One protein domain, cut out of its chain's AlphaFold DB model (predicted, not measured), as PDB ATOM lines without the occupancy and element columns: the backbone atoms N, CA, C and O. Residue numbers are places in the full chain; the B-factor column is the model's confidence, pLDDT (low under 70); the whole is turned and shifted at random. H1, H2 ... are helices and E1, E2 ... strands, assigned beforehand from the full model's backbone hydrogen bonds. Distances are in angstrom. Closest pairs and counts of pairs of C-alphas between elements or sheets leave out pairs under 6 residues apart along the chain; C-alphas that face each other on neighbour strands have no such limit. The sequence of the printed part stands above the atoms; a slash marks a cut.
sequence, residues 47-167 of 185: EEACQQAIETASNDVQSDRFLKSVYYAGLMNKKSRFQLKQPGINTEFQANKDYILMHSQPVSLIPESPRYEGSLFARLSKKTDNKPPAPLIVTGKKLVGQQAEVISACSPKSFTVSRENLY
ATOM      1  N   GLU A  47     197.112 165.606 224.659       96.75
ATOM      2  CA  GLU A  47     196.997 164.152 224.546       96.75
ATOM      3  C   GLU A  47     195.646 163.765 223.937       96.75
ATOM      4  O   GLU A  47     195.626 163.010 222.970       96.75
ATOM      5  N   GLU A  48     194.546 164.358 224.409       97.12
ATOM      6  CA  GLU A  48     193.199 164.135 223.872       97.12
ATOM      7  C   GLU A  48     193.097 164.523 222.390       97.12
ATOM      8  O   GLU A  48     192.672 163.715 221.566       97.12
ATOM      9  N   ALA A  49     193.572 165.715 222.011       96.88
ATOM     10  CA  ALA A  49     193.545 166.160 220.618       96.88
ATOM     11  C   ALA A  49     194.392 165.264 219.693       96.88
ATOM     12  O   ALA A  49     194.003 164.972 218.562       96.88
ATOM     13  N   CYS A  50     195.558 164.810 220.164       97.38
ATOM     14  CA  CYS A  50     196.401 163.879 219.418       97.38
ATOM     15  C   CYS A  50     195.733 162.505 219.266       97.38
ATOM     16  O   CYS A  50     195.707 161.945 218.169       97.38
ATOM     17  N   GLN A  51     195.164 161.981 220.351       97.00
ATOM     18  CA  GLN A  51     194.425 160.724 220.367       97.00
ATOM     19  C   GLN A  51     193.249 160.778 219.379       97.00
ATOM     20  O   GLN A  51     193.127 159.901 218.525       97.00
ATOM     21  N   GLN A  52     192.466 161.860 219.401       97.50
ATOM     22  CA  GLN A  52     191.362 162.084 218.470       97.50
ATOM     23  C   GLN A  52     191.834 162.138 217.010       97.50
ATOM     24  O   GLN A  52     191.177 161.577 216.133       97.50
ATOM     25  N   ALA A  53     192.976 162.771 216.723       96.88
ATOM     26  CA  ALA A  53     193.534 162.821 215.369       96.88
ATOM     27  C   ALA A  53     193.962 161.433 214.854       96.88
ATOM     28  O   ALA A  53     193.780 161.132 213.673       96.88
ATOM     29  N   ILE A  54     194.503 160.575 215.726       97.44
ATOM     30  CA  ILE A  54     194.856 159.182 215.402       97.44
ATOM     31  C   ILE A  54     193.597 158.337 215.190       97.44
ATOM     32  O   ILE A  54     193.525 157.548 214.246       97.44
ATOM     33  N   GLU A  55     192.594 158.491 216.053       97.38
ATOM     34  CA  GLU A  55     191.324 157.766 215.958       97.38
ATOM     35  C   GLU A  55     190.549 158.161 214.700       97.38
ATOM     36  O   GLU A  55     190.088 157.288 213.969       97.38
ATOM     37  N   THR A  56     190.498 159.456 214.380       96.75
ATOM     38  CA  THR A  56     189.880 159.968 213.147       96.75
ATOM     39  C   THR A  56     190.588 159.412 211.915       96.75
ATOM     40  O   THR A  56     189.936 158.808 211.068       96.75
ATOM     41  N   ALA A  57     191.924 159.488 211.862       96.81
ATOM     42  CA  ALA A  57     192.697 158.899 210.764       96.81
ATOM     43  C   ALA A  57     192.433 157.397 210.617       96.81
ATOM     44  O   ALA A  57     192.310 156.879 209.510       96.81
ATOM     45  N   SER A  58     192.359 156.684 211.742       96.12
ATOM     46  CA  SER A  58     192.102 155.246 211.750       96.12
ATOM     47  C   SER A  58     190.704 154.936 211.224       96.12
ATOM     48  O   SER A  58     190.556 154.013 210.428       96.12
ATOM     49  N   ASN A  59     189.697 155.718 211.608       95.69
ATOM     50  CA  ASN A  59     188.334 155.574 211.110       95.69
ATOM     51  C   ASN A  59     188.252 155.863 209.605       95.69
ATOM     52  O   ASN A  59     187.689 155.049 208.874       95.69
ATOM     53  N   ASP A  60     188.888 156.935 209.127       94.31
ATOM     54  CA  ASP A  60     188.946 157.271 207.700       94.31
ATOM     55  C   ASP A  60     189.592 156.132 206.901       94.31
ATOM     56  O   ASP A  60     189.001 155.616 205.949       94.31
ATOM     57  N   VAL A  61     190.750 155.639 207.360       93.56
ATOM     58  CA  VAL A  61     191.449 154.499 206.746       93.56
ATOM     59  C   VAL A  61     190.593 153.235 206.744       93.56
ATOM     60  O   VAL A  61     190.619 152.493 205.770       93.56
ATOM     61  N   GLN A  62     189.858 152.947 207.820       92.31
ATOM     62  CA  GLN A  62     189.046 151.731 207.924       92.31
ATOM     63  C   GLN A  62     187.736 151.808 207.134       92.31
ATOM     64  O   GLN A  62     187.224 150.760 206.726       92.31
ATOM     65  N   SER A  63     187.204 153.015 206.932       90.19
ATOM     66  CA  SER A  63     185.982 153.264 206.164       90.19
ATOM     67  C   SER A  63     186.212 153.194 204.651       90.19
ATOM     68  O   SER A  63     185.335 152.743 203.915       90.19
ATOM     69  N   ASP A  64     187.413 153.551 204.188       90.25
ATOM     70  CA  ASP A  64     187.785 153.505 202.778       90.25
ATOM     71  C   ASP A  64     188.487 152.186 202.416       90.25
ATOM     72  O   ASP A  64     189.539 151.830 202.951       90.25
ATOM     73  N   ARG A  65     187.928 151.441 201.453       87.62
ATOM     74  CA  ARG A  65     188.456 150.129 201.036       87.62
ATOM     75  C   ARG A  65     189.910 150.199 200.555       87.62
ATOM     76  O   ARG A  65     190.671 149.254 200.792       87.62
ATOM     77  N   PHE A  66     190.299 151.271 199.870       89.69
ATOM     78  CA  PHE A  66     191.627 151.411 199.283       89.69
ATOM     79  C   PHE A  66     192.656 151.793 200.335       89.69
ATOM     80  O   PHE A  66     193.689 151.122 200.422       89.69
ATOM     81  N   LEU A  67     192.355 152.777 201.188       91.56
ATOM     82  CA  LEU A  67     193.207 153.120 202.331       91.56
ATOM     83  C   LEU A  67     193.405 151.910 203.241       91.56
ATOM     84  O   LEU A  67     194.545 151.546 203.545       91.56
ATOM     85  N   LYS A  68     192.313 151.217 203.581       91.31
ATOM     86  CA  LYS A  68     192.336 149.985 204.372       91.31
ATOM     87  C   LYS A  68     193.275 148.950 203.764       91.31
ATOM     88  O   LYS A  68     194.105 148.373 204.465       91.31
ATOM     89  N   SER A  69     193.179 148.722 202.455       88.75
ATOM     90  CA  SER A  69     194.025 147.741 201.769       88.75
ATOM     91  C   SER A  69     195.517 148.081 201.856       88.75
ATOM     92  O   SER A  69     196.327 147.182 202.078       88.75
ATOM     93  N   VAL A  70     195.886 149.363 201.738       89.62
ATOM     94  CA  VAL A  70     197.279 149.819 201.845       89.62
ATOM     95  C   VAL A  70     197.776 149.708 203.280       89.62
ATOM     96  O   VAL A  70     198.876 149.201 203.494       89.62
ATOM     97  N   TYR A  71     196.951 150.086 204.255       91.50
ATOM     98  CA  TYR A  71     197.268 149.950 205.673       91.50
ATOM     99  C   TYR A  71     197.592 148.499 206.051       91.50
ATOM    100  O   TYR A  71     198.669 148.205 206.577       91.50
ATOM    101  N   TYR A  72     196.706 147.555 205.712       90.50
ATOM    102  CA  TYR A  72     196.936 146.136 205.994       90.50
ATOM    103  C   TYR A  72     198.075 145.538 205.165       90.50
ATOM    104  O   TYR A  72     198.771 144.647 205.650       90.50
ATOM    105  N   ALA A  73     198.311 146.024 203.943       87.62
ATOM    106  CA  ALA A  73     199.481 145.623 203.169       87.62
ATOM    107  C   ALA A  73     200.780 146.022 203.892       87.62
ATOM    108  O   ALA A  73     201.664 145.178 204.034       87.62
ATOM    109  N   GLY A  74     200.852 147.240 204.442       85.81
ATOM    110  CA  GLY A  74     201.967 147.702 205.276       85.81
ATOM    111  C   GLY A  74     202.162 146.852 206.535       85.81
ATOM    112  O   GLY A  74     203.271 146.406 206.809       85.81
ATOM    113  N   LEU A  75     201.080 146.521 207.251       86.88
ATOM    114  CA  LEU A  75     201.137 145.627 208.420       86.88
ATOM    115  C   LEU A  75     201.676 144.224 208.095       86.88
ATOM    116  O   LEU A  75     202.253 143.573 208.965       86.88
ATOM    117  N   MET A  76     201.474 143.756 206.864       86.62
ATOM    118  CA  MET A  76     201.917 142.443 206.387       86.62
ATOM    119  C   MET A  76     203.241 142.498 205.610       86.62
ATOM    120  O   MET A  76     203.638 141.478 205.046       86.62
ATOM    121  N   ASN A  77     203.904 143.662 205.538       80.81
ATOM    122  CA  ASN A  77     205.092 143.907 204.709       80.81
ATOM    123  C   ASN A  77     204.896 143.516 203.227       80.81
ATOM    124  O   ASN A  77     205.804 143.010 202.567       80.81
ATOM    125  N   LYS A  78     203.690 143.729 202.689       83.00
ATOM    126  CA  LYS A  78     203.334 143.477 201.286       83.00
ATOM    127  C   LYS A  78     203.189 144.794 200.529       83.00
ATOM    128  O   LYS A  78     202.713 145.790 201.065       83.00
ATOM    129  N   LYS A  79     203.536 144.787 199.240       75.75
ATOM    130  CA  LYS A  79     203.278 145.929 198.355       75.75
ATOM    131  C   LYS A  79     201.793 145.968 197.987       75.75
ATOM    132  O   LYS A  79     201.256 144.970 197.502       75.75
ATOM    133  N   SER A  80     201.137 147.108 198.198       77.75
ATOM    134  CA  SER A  80     199.781 147.314 197.683       77.75
ATOM    135  C   SER A  80     199.790 147.409 196.157       77.75
ATOM    136  O   SER A  80     200.749 147.894 195.556       77.75
ATOM    137  N   ARG A  81     198.711 146.934 195.532       74.31
ATOM    138  CA  ARG A  81     198.491 147.019 194.081       74.31
ATOM    139  C   ARG A  81     197.661 148.239 193.678       74.31
ATOM    140  O   ARG A  81     197.555 148.518 192.490       74.31
ATOM    141  N   PHE A  82     197.071 148.941 194.643       78.94
ATOM    142  CA  PHE A  82     196.190 150.075 194.384       78.94
ATOM    143  C   PHE A  82     196.981 151.375 194.268       78.94
ATOM    144  O   PHE A  82     197.879 151.639 195.070       78.94
ATOM    145  N   GLN A  83     196.624 152.194 193.281       81.12
ATOM    146  CA  GLN A  83     197.146 153.547 193.139       81.12
ATOM    147  C   GLN A  83     196.242 154.502 193.921       81.12
ATOM    148  O   GLN A  83     195.152 154.844 193.472       81.12
ATOM    149  N   LEU A  84     196.687 154.891 195.115       88.94
ATOM    150  CA  LEU A  84     196.005 155.896 195.927       88.94
ATOM    151  C   LEU A  84     196.338 157.304 195.441       88.94
ATOM    152  O   LEU A  84     197.422 157.541 194.911       88.94
ATOM    153  N   LYS A  85     195.443 158.256 195.696       92.31
ATOM    154  CA  LYS A  85     195.745 159.682 195.586       92.31
ATOM    155  C   LYS A  85     196.738 160.081 196.676       92.31
ATOM    156  O   LYS A  85     196.439 159.982 197.869       92.31
ATOM    157  N   GLN A  86     197.908 160.523 196.235       92.94
ATOM    158  CA  GLN A  86     199.038 160.961 197.040       92.94
ATOM    159  C   GLN A  86     199.419 162.394 196.633       92.94
ATOM    160  O   GLN A  86     199.741 162.640 195.456       92.94
ATOM    161  N   PRO A  87     199.376 163.352 197.572       93.94
ATOM    162  CA  PRO A  87     199.600 164.758 197.273       93.94
ATOM    163  C   PRO A  87     201.065 165.006 196.889       93.94
ATOM    164  O   PRO A  87     202.002 164.551 197.544       93.94
ATOM    165  N   GLY A  88     201.271 165.724 195.787       91.25
ATOM    166  CA  GLY A  88     202.586 165.988 195.204       91.25
ATOM    167  C   GLY A  88     203.190 164.819 194.417       91.25
ATOM    168  O   GLY A  88     204.343 164.930 194.002       91.25
ATOM    169  N   ILE A  89     202.456 163.714 194.216       91.56
ATOM    170  CA  ILE A  89     202.859 162.590 193.351       91.56
ATOM    171  C   ILE A  89     201.911 162.474 192.155       91.56
ATOM    172  O   ILE A  89     202.336 162.646 191.018       91.56
ATOM    173  N   ASN A  90     200.633 162.191 192.411       91.31
ATOM    174  CA  ASN A  90     199.595 162.039 191.380       91.31
ATOM    175  C   ASN A  90     198.380 162.954 191.611       91.31
ATOM    176  O   ASN A  90     197.425 162.932 190.840       91.31
ATOM    177  N   THR A  91     198.424 163.763 192.666       92.31
ATOM    178  CA  THR A  91     197.471 164.835 192.959       92.31
ATOM    179  C   THR A  91     198.236 166.084 193.376       92.31
ATOM    180  O   THR A  91     199.398 166.002 193.777       92.31
ATOM    181  N   GLU A  92     197.617 167.254 193.250       94.12
ATOM    182  CA  GLU A  92     198.234 168.515 193.653       94.12
ATOM    183  C   GLU A  92     198.322 168.618 195.181       94.12
ATOM    184  O   GLU A  92     197.341 168.387 195.886       94.12
ATOM    185  N   PHE A  93     199.499 168.975 195.701       95.62
ATOM    186  CA  PHE A  93     199.659 169.264 197.123       95.62
ATOM    187  C   PHE A  93     199.095 170.652 197.438       95.62
ATOM    188  O   PHE A  93     199.561 171.653 196.902       95.62
ATOM    189  N   GLN A  94     198.148 170.709 198.367       95.69
ATOM    190  CA  GLN A  94     197.553 171.942 198.875       95.69
ATOM    191  C   GLN A  94     198.019 172.216 200.309       95.69
ATOM    192  O   GLN A  94     197.970 171.337 201.174       95.69
ATOM    193  N   ALA A  95     198.463 173.446 200.564       95.69
ATOM    194  CA  ALA A  95     198.753 173.913 201.915       95.69
ATOM    195  C   ALA A  95     197.450 174.120 202.706       95.69
ATOM    196  O   ALA A  95     196.419 174.469 202.138       95.69
ATOM    197  N   ASN A  96     197.513 173.934 204.024       95.88
ATOM    198  CA  ASN A  96     196.398 174.002 204.974       95.88
ATOM    199  C   ASN A  96     195.270 172.988 204.725       95.88
ATOM    200  O   ASN A  96     194.179 173.141 205.265       95.88
ATOM    201  N   LYS A  97     195.533 171.957 203.921       96.25
ATOM    202  CA  LYS A  97     194.634 170.824 203.717       96.25
ATOM    203  C   LYS A  97     195.072 169.649 204.586       96.25
ATOM    204  O   LYS A  97     196.273 169.440 204.776       96.25
ATOM    205  N   ASP A  98     194.100 168.893 205.078       97.25
ATOM    206  CA  ASP A  98     194.345 167.690 205.864       97.25
ATOM    207  C   ASP A  98     194.599 166.471 204.976       97.25
ATOM    208  O   ASP A  98     193.948 166.254 203.951       97.25
ATOM    209  N   TYR A  99     195.564 165.667 205.405       97.44
ATOM    210  CA  TYR A  99     196.002 164.437 204.768       97.44
ATOM    211  C   TYR A  99     196.146 163.337 205.811       97.44
ATOM    212  O   TYR A  99     196.351 163.597 206.999       97.44
ATOM    213  N   ILE A 100     196.122 162.092 205.347       97.44
ATOM    214  CA  ILE A 100     196.430 160.929 206.172       97.44
ATOM    215  C   ILE A 100     197.914 160.618 206.016       97.44
ATOM    216  O   ILE A 100     198.379 160.266 204.930       97.44
ATOM    217  N   LEU A 101     198.655 160.727 207.116       97.38
ATOM    218  CA  LEU A 101     199.999 160.187 207.237       97.38
ATOM    219  C   LEU A 101     199.898 158.704 207.586       97.38
ATOM    220  O   LEU A 101     199.410 158.338 208.655       97.38
ATOM    221  N   MET A 102     200.384 157.849 206.695       95.12
ATOM    222  CA  MET A 102     200.411 156.407 206.898       95.12
ATOM    223  C   MET A 102     201.738 155.839 206.410       95.12
ATOM    224  O   MET A 102     202.115 155.978 205.249       95.12
ATOM    225  N   HIS A 103     202.446 155.172 207.313       92.94
ATOM    226  CA  HIS A 103     203.731 154.559 207.011       92.94
ATOM    227  C   HIS A 103     203.561 153.088 206.633       92.94
ATOM    228  O   HIS A 103     202.736 152.374 207.195       92.94
ATOM    229  N   SER A 104     204.388 152.620 205.703       88.06
ATOM    230  CA  SER A 104     204.466 151.203 205.323       88.06
ATOM    231  C   SER A 104     205.546 150.429 206.086       88.06
ATOM    232  O   SER A 104     205.598 149.207 205.995       88.06
ATOM    233  N   GLN A 105     206.403 151.126 206.839       89.06
ATOM    234  CA  GLN A 105     207.538 150.561 207.570       89.06
ATOM    235  C   GLN A 105     207.506 150.970 209.050       89.06
ATOM    236  O   GLN A 105     206.906 151.996 209.382       89.06
ATOM    237  N   PRO A 106     208.170 150.214 209.946       90.06
ATOM    238  CA  PRO A 106     208.300 150.595 211.348       90.06
ATOM    239  C   PRO A 106     209.149 151.865 211.492       90.06
ATOM    240  O   PRO A 106     210.352 151.863 211.221       90.06
ATOM    241  N   VAL A 107     208.512 152.964 211.894       93.06
ATOM    242  CA  VAL A 107     209.102 154.299 212.086       93.06
ATOM    243  C   VAL A 107     208.404 154.994 213.256       93.06
ATOM    244  O   VAL A 107     207.349 154.546 213.705       93.06
ATOM    245  N   SER A 108     208.988 156.073 213.775       93.81
ATOM    246  CA  SER A 108     208.290 156.938 214.728       93.81
ATOM    247  C   SER A 108     207.189 157.723 214.014       93.81
ATOM    248  O   SER A 108     207.383 158.176 212.886       93.81
ATOM    249  N   LEU A 109     206.038 157.901 214.665       94.25
ATOM    250  CA  LEU A 109     204.908 158.636 214.084       94.25
ATOM    251  C   LEU A 109     205.131 160.153 214.115       94.25
ATOM    252  O   LEU A 109     204.702 160.874 213.219       94.25
ATOM    253  N   ILE A 110     205.811 160.630 215.158       94.88
ATOM    254  CA  ILE A 110     206.185 162.034 215.356       94.88
ATOM    255  C   ILE A 110     207.695 162.137 215.622       94.88
ATOM    256  O   ILE A 110     208.311 161.140 216.016       94.88
ATOM    257  N   PRO A 111     208.326 163.307 215.419       93.50
ATOM    258  CA  PRO A 111     209.732 163.497 215.767       93.50
ATOM    259  C   PRO A 111     209.976 163.351 217.276       93.50
ATOM    260  O   PRO A 111     209.109 163.641 218.100       93.50
ATOM    261  N   GLU A 112     211.193 162.944 217.640       91.62
ATOM    262  CA  GLU A 112     211.634 162.875 219.038       91.62
ATOM    263  C   GLU A 112     211.734 164.262 219.683       91.62
ATOM    264  O   GLU A 112     211.387 164.433 220.850       91.62
ATOM    265  N   SER A 113     212.149 165.266 218.904       89.56
ATOM    266  CA  SER A 113     212.212 166.656 219.338       89.56
ATOM    267  C   SER A 113     211.910 167.613 218.176       89.56
ATOM    268  O   SER A 113     212.408 167.395 217.069       89.56
ATOM    269  N   PRO A 114     211.132 168.686 218.403       90.75
ATOM    270  CA  PRO A 114     210.418 169.002 219.640       90.75
ATOM    271  C   PRO A 114     209.134 168.172 219.790       90.75
ATOM    272  O   PRO A 114     208.447 167.874 218.813       90.75
ATOM    273  N   ARG A 115     208.786 167.847 221.037       93.38
ATOM    274  CA  ARG A 115     207.633 167.017 221.392       93.38
ATOM    275  C   ARG A 115     206.987 167.517 222.683       93.38
ATOM    276  O   ARG A 115     207.681 168.069 223.531       93.38
ATOM    277  N   TYR A 116     205.681 167.310 222.835       93.75
ATOM    278  CA  TYR A 116     205.008 167.497 224.118       93.75
ATOM    279  C   TYR A 116     205.531 166.510 225.181       93.75
ATOM    280  O   TYR A 116     206.022 165.415 224.870       93.75
ATOM    281  N   GLU A 117     205.425 166.922 226.443       91.88
ATOM    282  CA  GLU A 117     205.607 166.050 227.604       91.88
ATOM    283  C   GLU A 117     204.425 165.081 227.716       91.88
ATOM    284  O   GLU A 117     203.333 165.392 227.254       91.88
ATOM    285  N   GLY A 118     204.640 163.907 228.312       90.38
ATOM    286  CA  GLY A 118     203.599 162.888 228.466       90.38
ATOM    287  C   GLY A 118     203.987 161.528 227.893       90.38
ATOM    288  O   GLY A 118     204.841 161.401 227.005       90.38
ATOM    289  N   SER A 119     203.367 160.482 228.438       92.31
ATOM    290  CA  SER A 119     203.670 159.091 228.081       92.31
ATOM    291  C   SER A 119     203.194 158.739 226.669       92.31
ATOM    292  O   SER A 119     203.868 157.982 225.964       92.31
ATOM    293  N   LEU A 120     202.084 159.342 226.222       93.75
ATOM    294  CA  LEU A 120     201.548 159.146 224.880       93.75
ATOM    295  C   LEU A 120     202.560 159.608 223.835       93.75
ATOM    296  O   LEU A 120     202.989 158.818 222.993       93.75
ATOM    297  N   PHE A 121     203.011 160.858 223.925       95.75
ATOM    298  CA  PHE A 121     203.988 161.399 222.985       95.75
ATOM    299  C   PHE A 121     205.327 160.661 223.078       95.75
ATOM    300  O   PHE A 121     205.936 160.367 222.050       95.75
ATOM    301  N   ALA A 122     205.743 160.269 224.292       94.50
ATOM    302  CA  ALA A 122     206.907 159.408 224.506       94.50
ATOM    303  C   ALA A 122     206.870 158.111 223.707       94.50
ATOM    304  O   ALA A 122     207.891 157.688 223.165       94.50
ATOM    305  N   ARG A 123     205.695 157.498 223.614       93.56
ATOM    306  CA  ARG A 123     205.478 156.297 222.816       93.56
ATOM    307  C   ARG A 123     205.449 156.606 221.320       93.56
ATOM    308  O   ARG A 123     206.078 155.888 220.555       93.56
ATOM    309  N   LEU A 124     204.749 157.663 220.904       94.19
ATOM    310  CA  LEU A 124     204.564 157.999 219.484       94.19
ATOM    311  C   LEU A 124     205.853 158.451 218.787       94.19
ATOM    312  O   LEU A 124     205.989 158.272 217.577       94.19
ATOM    313  N   SER A 125     206.799 159.029 219.528       94.50
ATOM    314  CA  SER A 125     208.080 159.455 218.956       94.50
ATOM    315  C   SER A 125     209.146 158.363 218.925       94.50
ATOM    316  O   SER A 125     210.242 158.595 218.422       94.50
ATOM    317  N   LYS A 126     208.871 157.195 219.507       93.25
ATOM    318  CA  LYS A 126     209.770 156.046 219.424       93.25
ATOM    319  C   LYS A 126     209.469 155.262 218.160       93.25
ATOM    320  O   LYS A 126     208.321 155.146 217.737       93.25
ATOM    321  N   LYS A 127     210.522 154.712 217.561       90.62
ATOM    322  CA  LYS A 127     210.381 153.769 216.459       90.62
ATOM    323  C   LYS A 127     209.628 152.536 216.959       90.62
ATOM    324  O   LYS A 127     209.943 152.005 218.018       90.62
ATOM    325  N   THR A 128     208.637 152.098 216.199       84.44
ATOM    326  CA  THR A 128     207.968 150.823 216.441       84.44
ATOM    327  C   THR A 128     208.878 149.668 216.013       84.44
ATOM    328  O   THR A 128     209.562 149.764 214.997       84.44
ATOM    329  N   ASP A 129     208.908 148.567 216.767       78.25
ATOM    330  CA  ASP A 129     209.884 147.496 216.505       78.25
ATOM    331  C   ASP A 129     209.536 146.659 215.264       78.25
ATOM    332  O   ASP A 129     210.402 146.365 214.446       78.25
ATOM    333  N   ASN A 130     208.258 146.296 215.094       80.94
ATOM    334  CA  ASN A 130     207.860 145.238 214.150       80.94
ATOM    335  C   ASN A 130     206.703 145.600 213.207       80.94
ATOM    336  O   ASN A 130     206.363 144.809 212.330       80.94
ATOM    337  N   LYS A 131     206.049 146.748 213.401       85.69
ATOM    338  CA  LYS A 131     204.863 147.155 212.628       85.69
ATOM    339  C   LYS A 131     204.901 148.650 212.348       85.69
ATOM    340  O   LYS A 131     205.401 149.376 213.205       85.69
ATOM    341  N   PRO A 132     204.373 149.135 211.213       90.06
ATOM    342  CA  PRO A 132     204.187 150.567 211.025       90.06
ATOM    343  C   PRO A 132     203.313 151.167 212.142       90.06
ATOM    344  O   PRO A 132     202.455 150.464 212.690       90.06
ATOM    345  N   PRO A 133     203.534 152.441 212.507       93.25
ATOM    346  CA  PRO A 133     202.689 153.136 213.470       93.25
ATOM    347  C   PRO A 133     201.245 153.294 212.960       93.25
ATOM    348  O   PRO A 133     200.946 153.082 211.782       93.25
ATOM    349  N   ALA A 134     200.342 153.674 213.866       93.94
ATOM    350  CA  ALA A 134     198.969 154.032 213.516       93.94
ATOM    351  C   ALA A 134     198.938 155.230 212.543       93.94
ATOM    352  O   ALA A 134     199.850 156.061 212.587       93.94
ATOM    353  N   PRO A 135     197.916 155.328 211.675       96.69
ATOM    354  CA  PRO A 135     197.754 156.488 210.812       96.69
ATOM    355  C   PRO A 135     197.454 157.747 211.638       96.69
ATOM    356  O   PRO A 135     196.935 157.669 212.752       96.69
ATOM    357  N   LEU A 136     197.783 158.911 211.083       97.56
ATOM    358  CA  LEU A 136     197.623 160.206 211.743       97.56
ATOM    359  C   LEU A 136     197.113 161.256 210.758       97.56
ATOM    360  O   LEU A 136     197.654 161.374 209.660       97.56
ATOM    361  N   ILE A 137     196.124 162.057 211.164       97.56
ATOM    362  CA  ILE A 137     195.755 163.260 210.415       97.56
ATOM    363  C   ILE A 137     196.847 164.313 210.597       97.56
ATOM    364  O   ILE A 137     197.247 164.655 211.719       97.56
ATOM    365  N   VAL A 138     197.326 164.830 209.471       97.75
ATOM    366  CA  VAL A 138     198.301 165.914 209.417       97.75
ATOM    367  C   VAL A 138     197.852 166.974 208.422       97.75
ATOM    368  O   VAL A 138     197.354 166.662 207.343       97.75
ATOM    369  N   THR A 139     198.086 168.234 208.753       97.94
ATOM    370  CA  THR A 139     197.792 169.363 207.875       97.94
ATOM    371  C   THR A 139     199.042 169.722 207.080       97.94
ATOM    372  O   THR A 139     200.112 169.960 207.650       97.94
ATOM    373  N   GLY A 140     198.938 169.770 205.754       96.69
ATOM    374  CA  GLY A 140     200.058 170.135 204.890       96.69
ATOM    375  C   GLY A 140     200.444 171.603 205.046       96.69
ATOM    376  O   GLY A 140     199.587 172.476 205.021       96.69
ATOM    377  N   LYS A 141     201.738 171.904 205.159       97.06
ATOM    378  CA  LYS A 141     202.243 173.285 205.220       97.06
ATOM    379  C   LYS A 141     202.935 173.691 203.927       97.06
ATOM    380  O   LYS A 141     202.605 174.721 203.350       97.06
ATOM    381  N   LYS A 142     203.895 172.886 203.467       96.00
ATOM    382  CA  LYS A 142     204.582 173.093 202.186       96.00
ATOM    383  C   LYS A 142     205.234 171.810 201.687       96.00
ATOM    384  O   LYS A 142     205.626 170.961 202.484       96.00
ATOM    385  N   LEU A 143     205.413 171.717 200.376       94.62
ATOM    386  CA  LEU A 143     206.196 170.664 199.741       94.62
ATOM    387  C   LEU A 143     207.648 171.134 199.556       94.62
ATOM    388  O   LEU A 143     207.889 172.252 199.105       94.62
ATOM    389  N   VAL A 144     208.614 170.288 199.908       93.31
ATOM    390  CA  VAL A 144     210.056 170.536 199.768       93.31
ATOM    391  C   VAL A 144     210.689 169.318 199.093       93.31
ATOM    392  O   VAL A 144     211.101 168.354 199.739       93.31
ATOM    393  N   GLY A 145     210.732 169.334 197.759       91.00
ATOM    394  CA  GLY A 145     211.241 168.212 196.967       91.00
ATOM    395  C   GLY A 145     210.408 166.939 197.162       91.00
ATOM    396  O   GLY A 145     209.215 166.921 196.867       91.00
ATOM    397  N   GLN A 146     211.034 165.864 197.650       93.19
ATOM    398  CA  GLN A 146     210.357 164.588 197.945       93.19
ATOM    399  C   GLN A 146     209.709 164.542 199.338       93.19
ATOM    400  O   GLN A 146     209.120 163.534 199.729       93.19
ATOM    401  N   GLN A 147     209.819 165.620 200.104       95.75
ATOM    402  CA  GLN A 147     209.306 165.703 201.458       95.75
ATOM    403  C   GLN A 147     208.195 166.749 201.557       95.75
ATOM    404  O   GLN A 147     208.116 167.677 200.755       95.75
ATOM    405  N   ALA A 148     207.340 166.605 202.560       96.50
ATOM    406  CA  ALA A 148     206.321 167.574 202.918       96.50
ATOM    407  C   ALA A 148     206.524 167.999 204.372       96.50
ATOM    408  O   ALA A 148     206.714 167.163 205.255       96.50
ATOM    409  N   GLU A 149     206.488 169.303 204.615       97.19
ATOM    410  CA  GLU A 149     206.380 169.852 205.960       97.19
ATOM    411  C   GLU A 149     204.902 169.829 206.357       97.19
ATOM    412  O   GLU A 149     204.052 170.349 205.626       97.19
ATOM    413  N   VAL A 150     204.601 169.228 207.504       97.31
ATOM    414  CA  VAL A 150     203.240 169.024 208.004       97.31
ATOM    415  C   VAL A 150     203.104 169.492 209.449       97.31
ATOM    416  O   VAL A 150     204.088 169.602 210.181       97.31
ATOM    417  N   ILE A 151     201.874 169.786 209.855       97.38
ATOM    418  CA  ILE A 151     201.481 170.152 211.217       97.38
ATOM    419  C   ILE A 151     200.552 169.056 211.746       97.38
ATOM    420  O   ILE A 151     199.781 168.476 210.988       97.38
ATOM    421  N   SER A 152     200.615 168.756 213.041       96.44
ATOM    422  CA  SER A 152     199.709 167.798 213.675       96.44
ATOM    423  C   SER A 152     199.408 168.207 215.110       96.44
ATOM    424  O   SER A 152     200.268 168.772 215.781       96.44
ATOM    425  N   ALA A 153     198.229 167.831 215.612       95.50
ATOM    426  CA  ALA A 153     197.893 167.931 217.033       95.50
ATOM    427  C   ALA A 153     198.882 167.170 217.939       95.50
ATOM    428  O   ALA A 153     199.035 167.511 219.109       95.50
ATOM    429  N   CYS A 154     199.593 166.175 217.399       95.81
ATOM    430  CA  CYS A 154     200.548 165.359 218.142       95.81
ATOM    431  C   CYS A 154     201.947 165.979 218.312       95.81
ATOM    432  O   CYS A 154     202.782 165.391 219.002       95.81
ATOM    433  N   SER A 155     202.246 167.130 217.694       96.00
ATOM    434  CA  SER A 155     203.561 167.778 217.804       96.00
ATOM    435  C   SER A 155     203.443 169.296 217.988       96.00
ATOM    436  O   SER A 155     202.642 169.934 217.309       96.00
ATOM    437  N   PRO A 156     204.262 169.915 218.862       94.75
ATOM    438  CA  PRO A 156     204.249 171.362 219.071       94.75
ATOM    439  C   PRO A 156     204.800 172.168 217.891       94.75
ATOM    440  O   PRO A 156     204.594 173.380 217.839       94.75
ATOM    441  N   LYS A 157     205.543 171.539 216.973       95.94
ATOM    442  CA  LYS A 157     206.070 172.197 215.772       95.94
ATOM    443  C   LYS A 157     205.740 171.381 214.533       95.94
ATOM    444  O   LYS A 157     205.419 170.199 214.612       95.94
ATOM    445  N   SER A 158     205.851 172.028 213.378       96.25
ATOM    446  CA  SER A 158     205.821 171.310 212.116       96.25
ATOM    447  C   SER A 158     207.005 170.353 212.007       96.25
ATOM    448  O   SER A 158     208.090 170.609 212.536       96.25
ATOM    449  N   PHE A 159     206.787 169.252 211.304       96.06
ATOM    450  CA  PHE A 159     207.805 168.245 211.048       96.06
ATOM    451  C   PHE A 159     207.705 167.741 209.618       96.06
ATOM    452  O   PHE A 159     206.726 167.986 208.915       96.06
ATOM    453  N   THR A 160     208.761 167.074 209.175       95.69
ATOM    454  CA  THR A 160     208.910 166.678 207.782       95.69
ATOM    455  C   THR A 160     208.628 165.195 207.615       95.69
ATOM    456  O   THR A 160     209.139 164.370 208.371       95.69
ATOM    457  N   VAL A 161     207.845 164.855 206.598       95.94
ATOM    458  CA  VAL A 161     207.508 163.477 206.229       95.94
ATOM    459  C   VAL A 161     207.758 163.256 204.742       95.94
ATOM    460  O   VAL A 161     207.755 164.200 203.954       95.94
ATOM    461  N   SER A 162     207.984 162.007 204.331       95.31
ATOM    462  CA  SER A 162     208.004 161.679 202.901       95.31
ATOM    463  C   SER A 162     206.609 161.875 202.314       95.31
ATOM    464  O   SER A 162     205.632 161.387 202.888       95.31
ATOM    465  N   ARG A 163     206.517 162.525 201.148       93.50
ATOM    466  CA  ARG A 163     205.239 162.678 200.433       93.50
ATOM    467  C   ARG A 163     204.629 161.330 200.023       93.50
ATOM    468  O   ARG A 163     203.425 161.235 199.841       93.50
ATOM    469  N   GLU A 164     205.443 160.276 199.935       93.06
ATOM    470  CA  GLU A 164     204.989 158.906 199.655       93.06
ATOM    471  C   GLU A 164     204.189 158.285 200.807       93.06
ATOM    472  O   GLU A 164     203.465 157.319 200.593       93.06
ATOM    473  N   ASN A 165     204.305 158.834 202.018       94.88
ATOM    474  CA  ASN A 165     203.519 158.402 203.174       94.88
ATOM    475  C   ASN A 165     202.274 159.277 203.387       94.88
ATOM    476  O   ASN A 165     201.554 159.074 204.362       94.88
ATOM    477  N   LEU A 166     202.038 160.269 202.521       96.31
ATOM    478  CA  LEU A 166     200.849 161.110 202.566       96.31
ATOM    479  C   LEU A 166     199.806 160.602 201.578       96.31
ATOM    480  O   LEU A 166     200.114 160.275 200.429       96.31
ATOM    481  N   TYR A 167     198.562 160.592 202.032       95.44
ATOM    482  CA  TYR A 167     197.406 160.189 201.250       95.44
ATOM    483  C   TYR A 167     196.293 161.220 201.406       95.44
ATOM    484  O   TYR A 167     196.093 161.789 202.480       95.44
TER     485      TYR A 167
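AT A GLANCE: This is residues 47 to 167 of the 185 residues of an uncharacterized protein of Fremyella diplosiphon NIES-3275 (UniProt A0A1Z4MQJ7). What does the model look like? A small, strongly twisted sheet of four strands, E1 to E4, bends back on itself, with residues 166 to 167 returning to pair beside E1. The long helix H1 crosses slantwise over its E1 and E2 part, H2 makes a corner with the end of H1, and H3 is near the start of H1. What is it made of? The printed part has 121 residues, with under half in named elements, in the order H1, H2, E1, H3, E2, E3, E4; the class is mixed, and the sheet, E1 E2 E3 E4, is antiparallel. It is compact, with a radius of gyration of the C-alphas of 13.5 A, and spans 39 by 30 by 23 A.

HOW THE PARTS SIT: How are the strands paired? The antiparallel sheet runs E1, residues 98 to 101, E2, 136 to 144, E3, 147 to 151, and E4, 159 to 162. E2, E3 and E4 form a meander, each the antiparallel neighbour of the one before, with hairpins E2 and E3, and E3 and E4. Within hydrogen-bond range are N 99 and O 138, N 139 and O 151, and N 148 and O 161, each pair 2.8 A apart. Where does the sheet turn? E2 bends by 76 degrees at residue 141; its residues 136 to 139 pair with E1 and 139 to 144 with E3. What is on the sheet? H1, residues 47 to 63, is on it at a height over the sheet of 6.4 A, in two layers, helix on one face. It is over E2 and only just over E1, with 3 C-alphas on E1, and runs slantwise, at 57 degrees to E2 on the local plane; the closest C-alphas of H1 and E2 are Ile 54 and Leu 136, 4.7 A. Where are the other helices? H2, residues 65 to 75, touches H1 only at the corner, by residues 61 to 62 of H1 alone, the closest C-alphas being Val 61 and Leu 67, 4.9 A. H3, residues 119 to 124, is close to H1 but not clearly touching, the closest C-alphas being Glu 47 and Leu 120, 6.8 A. In H1, H2 and H3 every O i to N i+4 pair is within hydrogen-bond range.

IN THESE COORDINATES: Where do the strands lie? E2 is 20.1 A from first to last C-alpha, beginning at (197.623, 160.206, 211.743); E3 is 13.3 A, E4 10.5 A and E1 9.5 A. Where do the helices lie? H1 is 24.0 A, from C-alpha 47 at (196.997, 164.152, 224.546); H2 is 15.3 A and H3 8.7 A.

THE WHOLE: Which links are long? H2 to E1, E1 to H3 and H3 to E2 are long, and the printed part has no cut. How large and how sure is it? The two C-alphas farthest apart, Arg 81 and Glu 117, are 39.2 A apart; no printed residue is under 70, and the mean pLDDT of the printed part is 92.7.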